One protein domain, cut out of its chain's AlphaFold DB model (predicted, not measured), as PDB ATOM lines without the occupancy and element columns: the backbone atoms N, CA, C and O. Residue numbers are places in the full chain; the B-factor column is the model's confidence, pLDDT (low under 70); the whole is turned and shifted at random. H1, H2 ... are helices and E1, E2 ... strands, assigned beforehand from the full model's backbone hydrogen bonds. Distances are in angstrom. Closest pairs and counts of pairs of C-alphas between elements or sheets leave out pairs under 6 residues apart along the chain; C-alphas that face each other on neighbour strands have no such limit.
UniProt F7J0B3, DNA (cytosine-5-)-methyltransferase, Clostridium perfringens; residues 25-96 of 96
ATOM      1  N   ILE A  25     230.668 196.700 113.795       94.00
ATOM      2  CA  ILE A  25     230.132 197.369 114.981       94.00
ATOM      3  C   ILE A  25     229.775 198.820 114.665       94.00
ATOM      4  O   ILE A  25     230.219 199.370 113.648       94.00
ATOM      5  N   ILE A  26     228.952 199.419 115.526       90.62
ATOM      6  CA  ILE A  26     228.564 200.825 115.450       90.62
ATOM      7  C   ILE A  26     228.968 201.566 116.732       90.62
ATOM      8  O   ILE A  26     228.389 201.338 117.785       90.62
ATOM      9  N   GLN A  27     229.937 202.479 116.609       83.38
ATOM     10  CA  GLN A  27     230.273 203.466 117.654       83.38
ATOM     11  C   GLN A  27     229.968 204.879 117.155       83.38
ATOM     12  O   GLN A  27     228.980 205.472 117.566       83.38
ATOM     13  N   CYS A  28     230.743 205.383 116.187       86.25
ATOM     14  CA  CYS A  28     230.455 206.661 115.502       86.25
ATOM     15  C   CYS A  28     230.037 206.463 114.037       86.25
ATOM     16  O   CYS A  28     229.338 207.283 113.450       86.25
ATOM     17  N   LYS A  29     230.498 205.366 113.431       91.31
ATOM     18  CA  LYS A  29     230.163 204.911 112.079       91.31
ATOM     19  C   LYS A  29     230.232 203.392 112.039       91.31
ATOM     20  O   LYS A  29     230.940 202.788 112.846       91.31
ATOM     21  N   VAL A  30     229.554 202.785 111.070       93.06
ATOM     22  CA  VAL A  30     229.685 201.346 110.827       93.06
ATOM     23  C   VAL A  30     231.119 201.051 110.388       93.06
ATOM     24  O   VAL A  30     231.576 201.552 109.358       93.06
ATOM     25  N   ARG A  31     231.833 200.230 111.161       93.12
ATOM     26  CA  ARG A  31     233.194 199.776 110.837       93.12
ATOM     27  C   ARG A  31     233.356 198.287 111.103       93.12
ATOM     28  O   ARG A  31     232.604 197.708 111.879       93.12
ATOM     29  N   LYS A  32     234.356 197.673 110.472       92.56
ATOM     30  CA  LYS A  32     234.804 196.321 110.822       92.56
ATOM     31  C   LYS A  32     235.623 196.368 112.116       92.56
ATOM     32  O   LYS A  32     236.280 197.380 112.389       92.56
ATOM     33  N   LEU A  33     235.603 195.277 112.877       94.12
ATOM     34  CA  LEU A  33     236.631 195.032 113.886       94.12
ATOM     35  C   LEU A  33     238.002 194.978 113.212       94.12
ATOM     36  O   LEU A  33     238.121 194.449 112.109       94.12
ATOM     37  N   THR A  34     239.006 195.546 113.866       94.69
ATOM     38  CA  THR A  34     240.415 195.505 113.466       94.69
ATOM     39  C   THR A  34     241.019 194.127 113.751       94.69
ATOM     40  O   THR A  34     240.471 193.375 114.563       94.69
ATOM     41  N   PRO A  35     242.170 193.767 113.147       95.56
ATOM     42  CA  PRO A  35     242.805 192.490 113.451       95.56
ATOM     43  C   PRO A  35     243.172 192.377 114.936       95.56
ATOM     44  O   PRO A  35     242.938 191.335 115.534       95.56
ATOM     45  N   LEU A  36     243.665 193.458 115.552       96.94
ATOM     46  CA  LEU A  36     243.997 193.486 116.979       96.94
ATOM     47  C   LEU A  36     242.766 193.238 117.868       96.94
ATOM     48  O   LEU A  36     242.842 192.473 118.823       96.94
ATOM     49  N   GLU A  37     241.617 193.841 117.548       96.12
ATOM     50  CA  GLU A  37     240.367 193.570 118.273       96.12
ATOM     51  C   GLU A  37     239.944 192.102 118.138       96.12
ATOM     52  O   GLU A  37     239.561 191.484 119.128       96.12
ATOM     53  N   CYS A  38     240.078 191.509 116.947       95.69
ATOM     54  CA  CYS A  38     239.808 190.085 116.737       95.69
ATOM     55  C   CYS A  38     240.746 189.177 117.551       95.69
ATOM     56  O   CYS A  38     240.299 188.160 118.070       95.69
ATOM     57  N   TRP A  39     242.022 189.541 117.699       97.12
ATOM     58  CA  TRP A  39     242.970 188.806 118.547       97.12
ATOM     59  C   TRP A  39     242.606 188.897 120.030       97.12
ATOM     60  O   TRP A  39     242.620 187.890 120.736       97.12
ATOM     61  N   ARG A  40     242.186 190.078 120.490       96.56
ATOM     62  CA  ARG A  40     241.694 190.263 121.861       96.56
ATOM     63  C   ARG A  40     240.422 189.459 122.136       96.56
ATOM     64  O   ARG A  40     240.269 188.933 123.232       96.56
ATOM     65  N   LEU A  41     239.531 189.316 121.150       95.19
ATOM     66  CA  LEU A  41     238.309 188.510 121.287       95.19
ATOM     67  C   LEU A  41     238.585 187.023 121.545       95.19
ATOM     68  O   LEU A  41     237.803 186.382 122.238       95.19
ATOM     69  N   VAL A  42     239.685 186.479 121.019       95.75
ATOM     70  CA  VAL A  42     240.132 185.103 121.316       95.75
ATOM     71  C   VAL A  42     241.109 185.038 122.499       95.75
ATOM     72  O   VAL A  42     241.699 183.993 122.758       95.75
ATOM     73  N   SER A  43     241.230 186.141 123.243       96.25
ATOM     74  CA  SER A  43     242.013 186.284 124.473       96.25
ATOM     75  C   SER A  43     243.538 186.295 124.307       96.25
ATOM     76  O   SER A  43     244.240 186.081 125.290       96.25
ATOM     77  N   PHE A  44     244.065 186.603 123.116       96.75
ATOM     78  CA  PHE A  44     245.493 186.927 122.975       96.75
ATOM     79  C   PHE A  44     245.816 188.321 123.517       96.75
ATOM     80  O   PHE A  44     244.983 189.236 123.481       96.75
ATOM     81  N   THR A  45     247.062 188.496 123.962       96.69
ATOM     82  CA  THR A  45     247.564 189.801 124.395       96.69
ATOM     83  C   THR A  45     247.857 190.711 123.198       96.69
ATOM     84  O   THR A  45     247.941 190.276 122.044       96.69
ATOM     85  N   SER A  46     247.984 192.016 123.455       96.94
ATOM     86  CA  SER A  46     248.312 192.959 122.375       96.94
ATOM     87  C   SER A  46     249.768 192.790 121.945       96.94
ATOM     88  O   SER A  46     250.098 192.959 120.776       96.94
ATOM     89  N   GLU A  47     250.622 192.427 122.892       97.88
ATOM     90  CA  GLU A  47     252.032 192.120 122.732       97.88
ATOM     91  C   GLU A  47     252.220 190.946 121.766       97.88
ATOM     92  O   GLU A  47     252.948 191.091 120.782       97.88
ATOM     93  N   ASP A  48     251.490 189.841 121.966       96.88
ATOM     94  CA  ASP A  48     251.518 188.681 121.063       96.88
ATOM     95  C   ASP A  48     251.154 189.081 119.631       96.88
ATOM     96  O   ASP A  48     251.839 188.715 118.671       96.88
ATOM     97  N   TYR A  49     250.098 189.886 119.482       97.75
ATOM     98  CA  TYR A  49     249.664 190.385 118.182       97.75
ATOM     99  C   TYR A  49     250.776 191.166 117.470       97.75
ATOM    100  O   TYR A  49     251.040 190.925 116.289       97.75
ATOM    101  N   TRP A  50     251.437 192.097 118.167       97.62
ATOM    102  CA  TRP A  50     252.484 192.932 117.575       97.62
ATOM    103  C   TRP A  50     253.751 192.142 117.251       97.62
ATOM    104  O   TRP A  50     254.348 192.376 116.199       97.62
ATOM    105  N   LEU A  51     254.129 191.184 118.101       97.81
ATOM    106  CA  LEU A  51     255.259 190.289 117.849       97.81
ATOM    107  C   LEU A  51     255.032 189.453 116.584       97.81
ATOM    108  O   LEU A  51     255.877 189.449 115.689       97.81
ATOM    109  N   VAL A  52     253.868 188.804 116.474       96.94
ATOM    110  CA  VAL A  52     253.520 187.980 115.306       96.94
ATOM    111  C   VAL A  52     253.416 188.831 114.048       96.94
ATOM    112  O   VAL A  52     253.950 188.458 113.003       96.94
ATOM    113  N   ARG A  53     252.765 189.994 114.137       96.69
ATOM    114  CA  ARG A  53     252.638 190.917 113.010       96.69
ATOM    115  C   ARG A  53     254.009 191.333 112.481       96.69
ATOM    116  O   ARG A  53     254.242 191.200 111.282       96.69
ATOM    117  N   LYS A  54     254.903 191.791 113.361       96.88
ATOM    118  CA  LYS A  54     256.253 192.224 112.986       96.88
ATOM    119  C   LYS A  54     257.043 191.083 112.343       96.88
ATOM    120  O   LYS A  54     257.622 191.272 111.278       96.88
ATOM    121  N   ALA A  55     256.994 189.887 112.933       96.81
ATOM    122  CA  ALA A  55     257.651 188.710 112.373       96.81
ATOM    123  C   ALA A  55     257.135 188.375 110.960       96.81
ATOM    124  O   ALA A  55     257.927 188.091 110.064       96.81
ATOM    125  N   LEU A  56     255.820 188.458 110.725       96.38
ATOM    126  CA  LEU A  56     255.237 188.230 109.400       96.38
ATOM    127  C   LEU A  56     255.633 189.312 108.385       96.38
ATOM    128  O   LEU A  56     255.923 188.986 107.234       96.38
ATOM    129  N   GLU A  57     255.635 190.585 108.789       96.12
ATOM    130  CA  GLU A  57     256.060 191.709 107.942       96.12
ATOM    131  C   GLU A  57     257.516 191.538 107.492       96.12
ATOM    132  O   GLU A  57     257.820 191.673 106.304       96.12
ATOM    133  N   GLU A  58     258.407 191.185 108.419       96.00
ATOM    134  CA  GLU A  58     259.829 190.963 108.153       96.00
ATOM    135  C   GLU A  58     260.066 189.736 107.263       96.00
ATOM    136  O   GLU A  58     260.815 189.828 106.292       96.00
ATOM    137  N   GLN A  59     259.405 188.608 107.546       96.06
ATOM    138  CA  GLN A  59     259.646 187.356 106.824       96.06
ATOM    139  C   GLN A  59     259.027 187.311 105.426       96.06
ATOM    140  O   GLN A  59     259.643 186.775 104.506       96.06
ATOM    141  N   PHE A  60     257.808 187.830 105.257       94.50
ATOM    142  CA  PHE A  60     257.025 187.608 104.034       94.50
ATOM    143  C   PHE A  60     256.779 188.870 103.209       94.50
ATOM    144  O   PHE A  60     256.374 188.764 102.050       94.50
ATOM    145  N   TYR A  61     257.001 190.059 103.776       93.44
ATOM    146  CA  TYR A  61     256.617 191.324 103.143       93.44
ATOM    147  C   TYR A  61     257.742 192.365 103.087       93.44
ATOM    148  O   TYR A  61     257.478 193.524 102.767       93.44
ATOM    149  N   ASN A  62     258.992 191.972 103.350       93.00
ATOM    150  CA  ASN A  62     260.166 192.853 103.348       93.00
ATOM    151  C   ASN A  62     259.960 194.104 104.228       93.00
ATOM    152  O   ASN A  62     260.308 195.217 103.832       93.00
ATOM    153  N   GLY A  63     259.318 193.930 105.387       90.44
ATOM    154  CA  GLY A  63     259.001 195.005 106.330       90.44
ATOM    155  C   GLY A  63     257.798 195.877 105.948       90.44
ATOM    156  O   GLY A  63     257.584 196.914 106.571       90.44
ATOM    157  N   LYS A  64     257.009 195.507 104.930       90.81
ATOM    158  CA  LYS A  64     255.793 196.245 104.543       90.81
ATOM    159  C   LYS A  64     254.577 195.801 105.357       90.81
ATOM    160  O   LYS A  64     254.360 194.605 105.548       90.81
ATOM    161  N   ASP A  65     253.722 196.759 105.719       90.12
ATOM    162  CA  ASP A  65     252.430 196.509 106.376       90.12
ATOM    163  C   ASP A  65     251.409 195.894 105.400       90.12
ATOM    164  O   ASP A  65     250.584 196.583 104.798       90.12
ATOM    165  N   CYS A  66     251.495 194.576 105.217       92.19
ATOM    166  CA  CYS A  66     250.636 193.798 104.318       92.19
ATOM    167  C   CYS A  66     250.035 192.549 104.999       92.19
ATOM    168  O   CYS A  66     249.594 191.615 104.328       92.19
ATOM    169  N   THR A  67     249.999 192.511 106.334       93.38
ATOM    170  CA  THR A  67     249.685 191.293 107.109       93.38
ATOM    171  C   THR A  67     248.224 191.163 107.538       93.38
ATOM    172  O   THR A  67     247.818 190.094 107.992       93.38
ATOM    173  N   TYR A  68     247.393 192.202 107.382       93.00
ATOM    174  CA  TYR A  68     246.057 192.265 108.006       93.00
ATOM    175  C   TYR A  68     245.171 191.069 107.663       93.00
ATOM    176  O   TYR A  68     244.533 190.500 108.547       93.00
ATOM    177  N   THR A  69     245.152 190.657 106.395       92.31
ATOM    178  CA  THR A  69     244.366 189.499 105.943       92.31
ATOM    179  C   THR A  69     244.783 188.218 106.664       92.31
ATOM    180  O   THR A  69     243.918 187.452 107.087       92.31
ATOM    181  N   GLN A  70     246.090 188.001 106.853       93.69
ATOM    182  CA  GLN A  70     246.593 186.837 107.585       93.69
ATOM    183  C   GLN A  70     246.280 186.945 109.076       93.69
ATOM    184  O   GLN A  70     245.786 185.985 109.658       93.69
ATOM    185  N   MET A  71     246.441 188.127 109.673       95.50
ATOM    186  CA  MET A  71     246.128 188.343 111.087       95.50
ATOM    187  C   MET A  71     244.648 188.077 111.406       95.50
ATOM    188  O   MET A  71     244.353 187.446 112.420       95.50
ATOM    189  N   TYR A  72     243.710 188.479 110.535       95.00
ATOM    190  CA  TYR A  72     242.296 188.103 110.678       95.00
ATOM    191  C   TYR A  72     242.088 186.593 110.584       95.00
ATOM    192  O   TYR A  72     241.324 186.024 111.364       95.00
ATOM    193  N   LYS A  73     242.759 185.941 109.628       94.12
ATOM    194  CA  LYS A  73     242.650 184.496 109.422       94.12
ATOM    195  C   LYS A  73     243.152 183.719 110.641       94.12
ATOM    196  O   LYS A  73     242.516 182.753 111.044       94.12
ATOM    197  N   MET A  74     244.250 184.160 111.246       94.69
ATOM    198  CA  MET A  74     244.803 183.548 112.455       94.69
ATOM    199  C   MET A  74     243.827 183.651 113.628       94.69
ATOM    200  O   MET A  74     243.522 182.631 114.233       94.69
ATOM    201  N   ALA A  75     243.255 184.833 113.882       94.88
ATOM    202  CA  ALA A  75     242.250 184.989 114.936       94.88
ATOM    203  C   ALA A  75     240.996 184.138 114.683       94.88
ATOM    204  O   ALA A  75     240.508 183.479 115.592       94.88
ATOM    205  N   GLY A  76     240.483 184.117 113.448       93.44
ATOM    206  CA  GLY A  76     239.271 183.360 113.112       93.44
ATOM    207  C   GLY A  76     239.440 181.838 113.141       93.44
ATOM    208  O   GLY A  76     238.459 181.134 113.334       93.44
ATOM    209  N   ASN A  77     240.659 181.328 112.942       94.19
ATOM    210  CA  ASN A  77     240.975 179.899 113.075       94.19
ATOM    211  C   ASN A  77     241.444 179.518 114.488       94.19
ATOM    212  O   ASN A  77     241.703 178.343 114.741       94.19
ATOM    213  N   SER A  78     241.612 180.495 115.382       94.81
ATOM    214  CA  SER A  78     242.082 180.253 116.740       94.81
ATOM    215  C   SER A  78     240.981 179.675 117.629       94.81
ATOM    216  O   SER A  78     239.789 179.741 117.333       94.81
ATOM    217  N   ILE A  79     241.410 179.157 118.774       94.62
ATOM    218  CA  ILE A  79     240.563 178.864 119.927       94.62
ATOM    219  C   ILE A  79     240.569 180.053 120.898       94.62
ATOM    220  O   ILE A  79     241.500 180.859 120.885       94.62
ATOM    221  N   VAL A  80     239.545 180.150 121.750       95.88
ATOM    222  CA  VAL A  80     239.506 181.128 122.849       95.88
ATOM    223  C   VAL A  80     240.407 180.631 123.979       95.88
ATOM    224  O   VAL A  80     240.117 179.594 124.582       95.88
ATOM    225  N   ILE A  81     241.490 181.356 124.269       94.94
ATOM    226  CA  ILE A  81     242.559 180.884 125.172       94.94
ATOM    227  C   ILE A  81     242.031 180.620 126.580       94.94
ATOM    228  O   ILE A  81     242.275 179.548 127.123       94.94
ATOM    229  N   GLN A  82     241.215 181.522 127.128       95.50
ATOM    230  CA  GLN A  82     240.649 181.369 128.475       95.50
ATOM    231  C   GLN A  82     239.816 180.085 128.636       95.50
ATOM    232  O   GLN A  82     239.804 179.458 129.698       95.50
ATOM    233  N   VAL A  83     239.129 179.660 127.569       96.06
ATOM    234  CA  VAL A  83     238.365 178.404 127.568       96.06
ATOM    235  C   VAL A  83     239.319 177.211 127.556       96.06
ATOM    236  O   VAL A  83     239.126 176.266 128.319       96.06
ATOM    237  N   ALA A  84     240.372 177.260 126.736       96.81
ATOM    238  CA  ALA A  84     241.389 176.214 126.687       96.81
ATOM    239  C   ALA A  84     242.126 176.055 128.031       96.81
ATOM    240  O   ALA A  84     242.286 174.934 128.511       96.81
ATOM    241  N   GLU A  85     242.502 177.162 128.676       96.69
ATOM    242  CA  GLU A  85     243.111 177.173 130.013       96.69
ATOM    243  C   GLU A  85     242.195 176.521 131.053       96.69
ATOM    244  O   GLU A  85     242.641 175.674 131.827       96.69
ATOM    245  N   SER A  86     240.898 176.844 131.022       97.12
ATOM    246  CA  SER A  86     239.901 176.270 131.936       97.12
ATOM    247  C   SER A  86     239.746 174.754 131.763       97.12
ATOM    248  O   SER A  86     239.593 174.022 132.746       97.12
ATOM    249  N   ILE A  87     239.812 174.261 130.520       97.25
ATOM    250  CA  ILE A  87     239.789 172.822 130.226       97.25
ATOM    251  C   ILE A  87     241.045 172.148 130.787       97.25
ATOM    252  O   ILE A  87     240.941 171.132 131.472       97.25
ATOM    253  N   ILE A  88     242.226 172.722 130.544       97.00
ATOM    254  CA  ILE A  88     243.504 172.175 131.029       97.00
ATOM    255  C   ILE A  88     243.538 172.143 132.560       97.00
ATOM    256  O   ILE A  88     243.965 171.151 133.146       97.00
ATOM    257  N   GLU A  89     243.061 173.196 133.217       96.88
ATOM    258  CA  GLU A  89     242.966 173.268 134.675       96.88
ATOM    259  C   GLU A  89     242.021 172.196 135.237       96.88
ATOM    260  O   GLU A  89     242.349 171.515 136.208       96.88
ATOM    261  N   SER A  90     240.879 171.972 134.581       96.31
ATOM    262  CA  SER A  90     239.947 170.902 134.960       96.31
ATOM    263  C   SER A  90     240.582 169.515 134.822       96.31
ATOM    264  O   SER A  90     240.414 168.675 135.700       96.31
ATOM    265  N   LEU A  91     241.356 169.283 133.755       97.00
ATOM    266  CA  LEU A  91     242.085 168.028 133.555       97.00
ATOM    267  C   LEU A  91     243.162 167.809 134.624       97.00
ATOM    268  O   LEU A  91     243.295 166.698 135.132       97.00
ATOM    269  N   LYS A  92     243.900 168.856 135.009       95.88
ATOM    270  CA  LYS A  92     244.906 168.772 136.080       95.88
ATOM    271  C   LYS A  92     244.294 168.336 137.411       95.88
ATOM    272  O   LYS A  92     244.877 167.485 138.068       95.88
ATOM    273  N   ARG A  93     243.112 168.849 137.762       93.25
ATOM    274  CA  ARG A  93     242.384 168.481 138.995       93.25
ATOM    275  C   ARG A  93     241.851 167.051 139.018       93.25
ATOM    276  O   ARG A  93     241.452 166.571 140.067       93.25
ATOM    277  N   ILE A  94     241.747 166.400 137.861       95.06
ATOM    278  CA  ILE A  94     241.374 164.981 137.785       95.06
ATOM    279  C   ILE A  94     242.609 164.097 138.002       95.06
ATOM    280  O   ILE A  94     242.493 162.990 138.518       95.06
ATOM    281  N   LEU A  95     243.783 164.571 137.574       86.44
ATOM    282  CA  LEU A  95     245.031 163.810 137.600       86.44
ATOM    283  C   LEU A  95     245.793 163.912 138.933       86.44
ATOM    284  O   LEU A  95     246.598 163.025 139.215       86.44
ATOM    285  N   TYR A  96     245.552 164.962 139.724       73.31
ATOM    286  CA  TYR A  96     246.181 165.240 141.021       73.31
ATOM    287  C   TYR A  96     245.125 165.586 142.066       73.31
ATOM    288  O   TYR A  96     245.336 165.212 143.242       73.31
TER     289      TYR A  96
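Overview. This is residues 25 to 96 of the 96 residues of the protein "DNA (cytosine-5-)-methyltransferase" of Clostridium perfringens (UniProt F7J0B3). A small body of three helices, H1, H2 and H3, their centres making a triangle and H1 touching both of the others, sends out two arms: the long helix H4, whose residues 84 to 95 stick out at one end, and the first stretch of the printed part, of which residues 26 to 32, with E1, stick out elsewhere. The printed part has 72 residues, with one named strand and four named helices in the order E1, H1, H2, H3, H4, and its class is mostly helix. The whole is loose, with a radius of gyration of the C-alphas of 15.8 A, and flat, spanning 49 by 35 by 18 A.

Along the chain. E1 is residues 30 to 32, 7.2 A long, and begins at C-alpha 30 (229.685, 201.346, 110.827). H1 is residues 35 to 41, 9.9 A. H2 is residues 46 to 60, 21.0 A, and H3 residues 68 to 77, 14.3 A. H4, residues 81 to 95, is 21.3 A and ends at C-alpha 95 (245.031, 163.810, 137.600).

Arrangement. E1 pairs with no named strand, but its residues 30 to 31 pair antiparallel with residues 25 to 26. E1 and H1 are apart. H1 and H2 form a helical hairpin: they touch, H2 with residues 46 to 49 alone, the closest C-alphas being those of Leu 36 and Tyr 49, 6.6 A apart. They run opposite ways at a tilt of 37 degrees, only just steep. H1 touches H3, the closest C-alphas being those of Pro 35 and Tyr 72, 5.2 A apart, with a shallow tilt of 21 degrees, the same way. H2 and H3 are close but not clearly touching, with C-alphas 53 and 71 the closest at 7.3 A. H4 touches no helix. In H1, H2, H3 and H4 every O i to N i+4 pair is within hydrogen-bond range.

Size, cuts and confidence. The C-alphas of Lys 29 and Tyr 96, the two farthest apart, are 51.7 A apart. The printed part has no cut and no long link. No printed residue is under 70 in pLDDT.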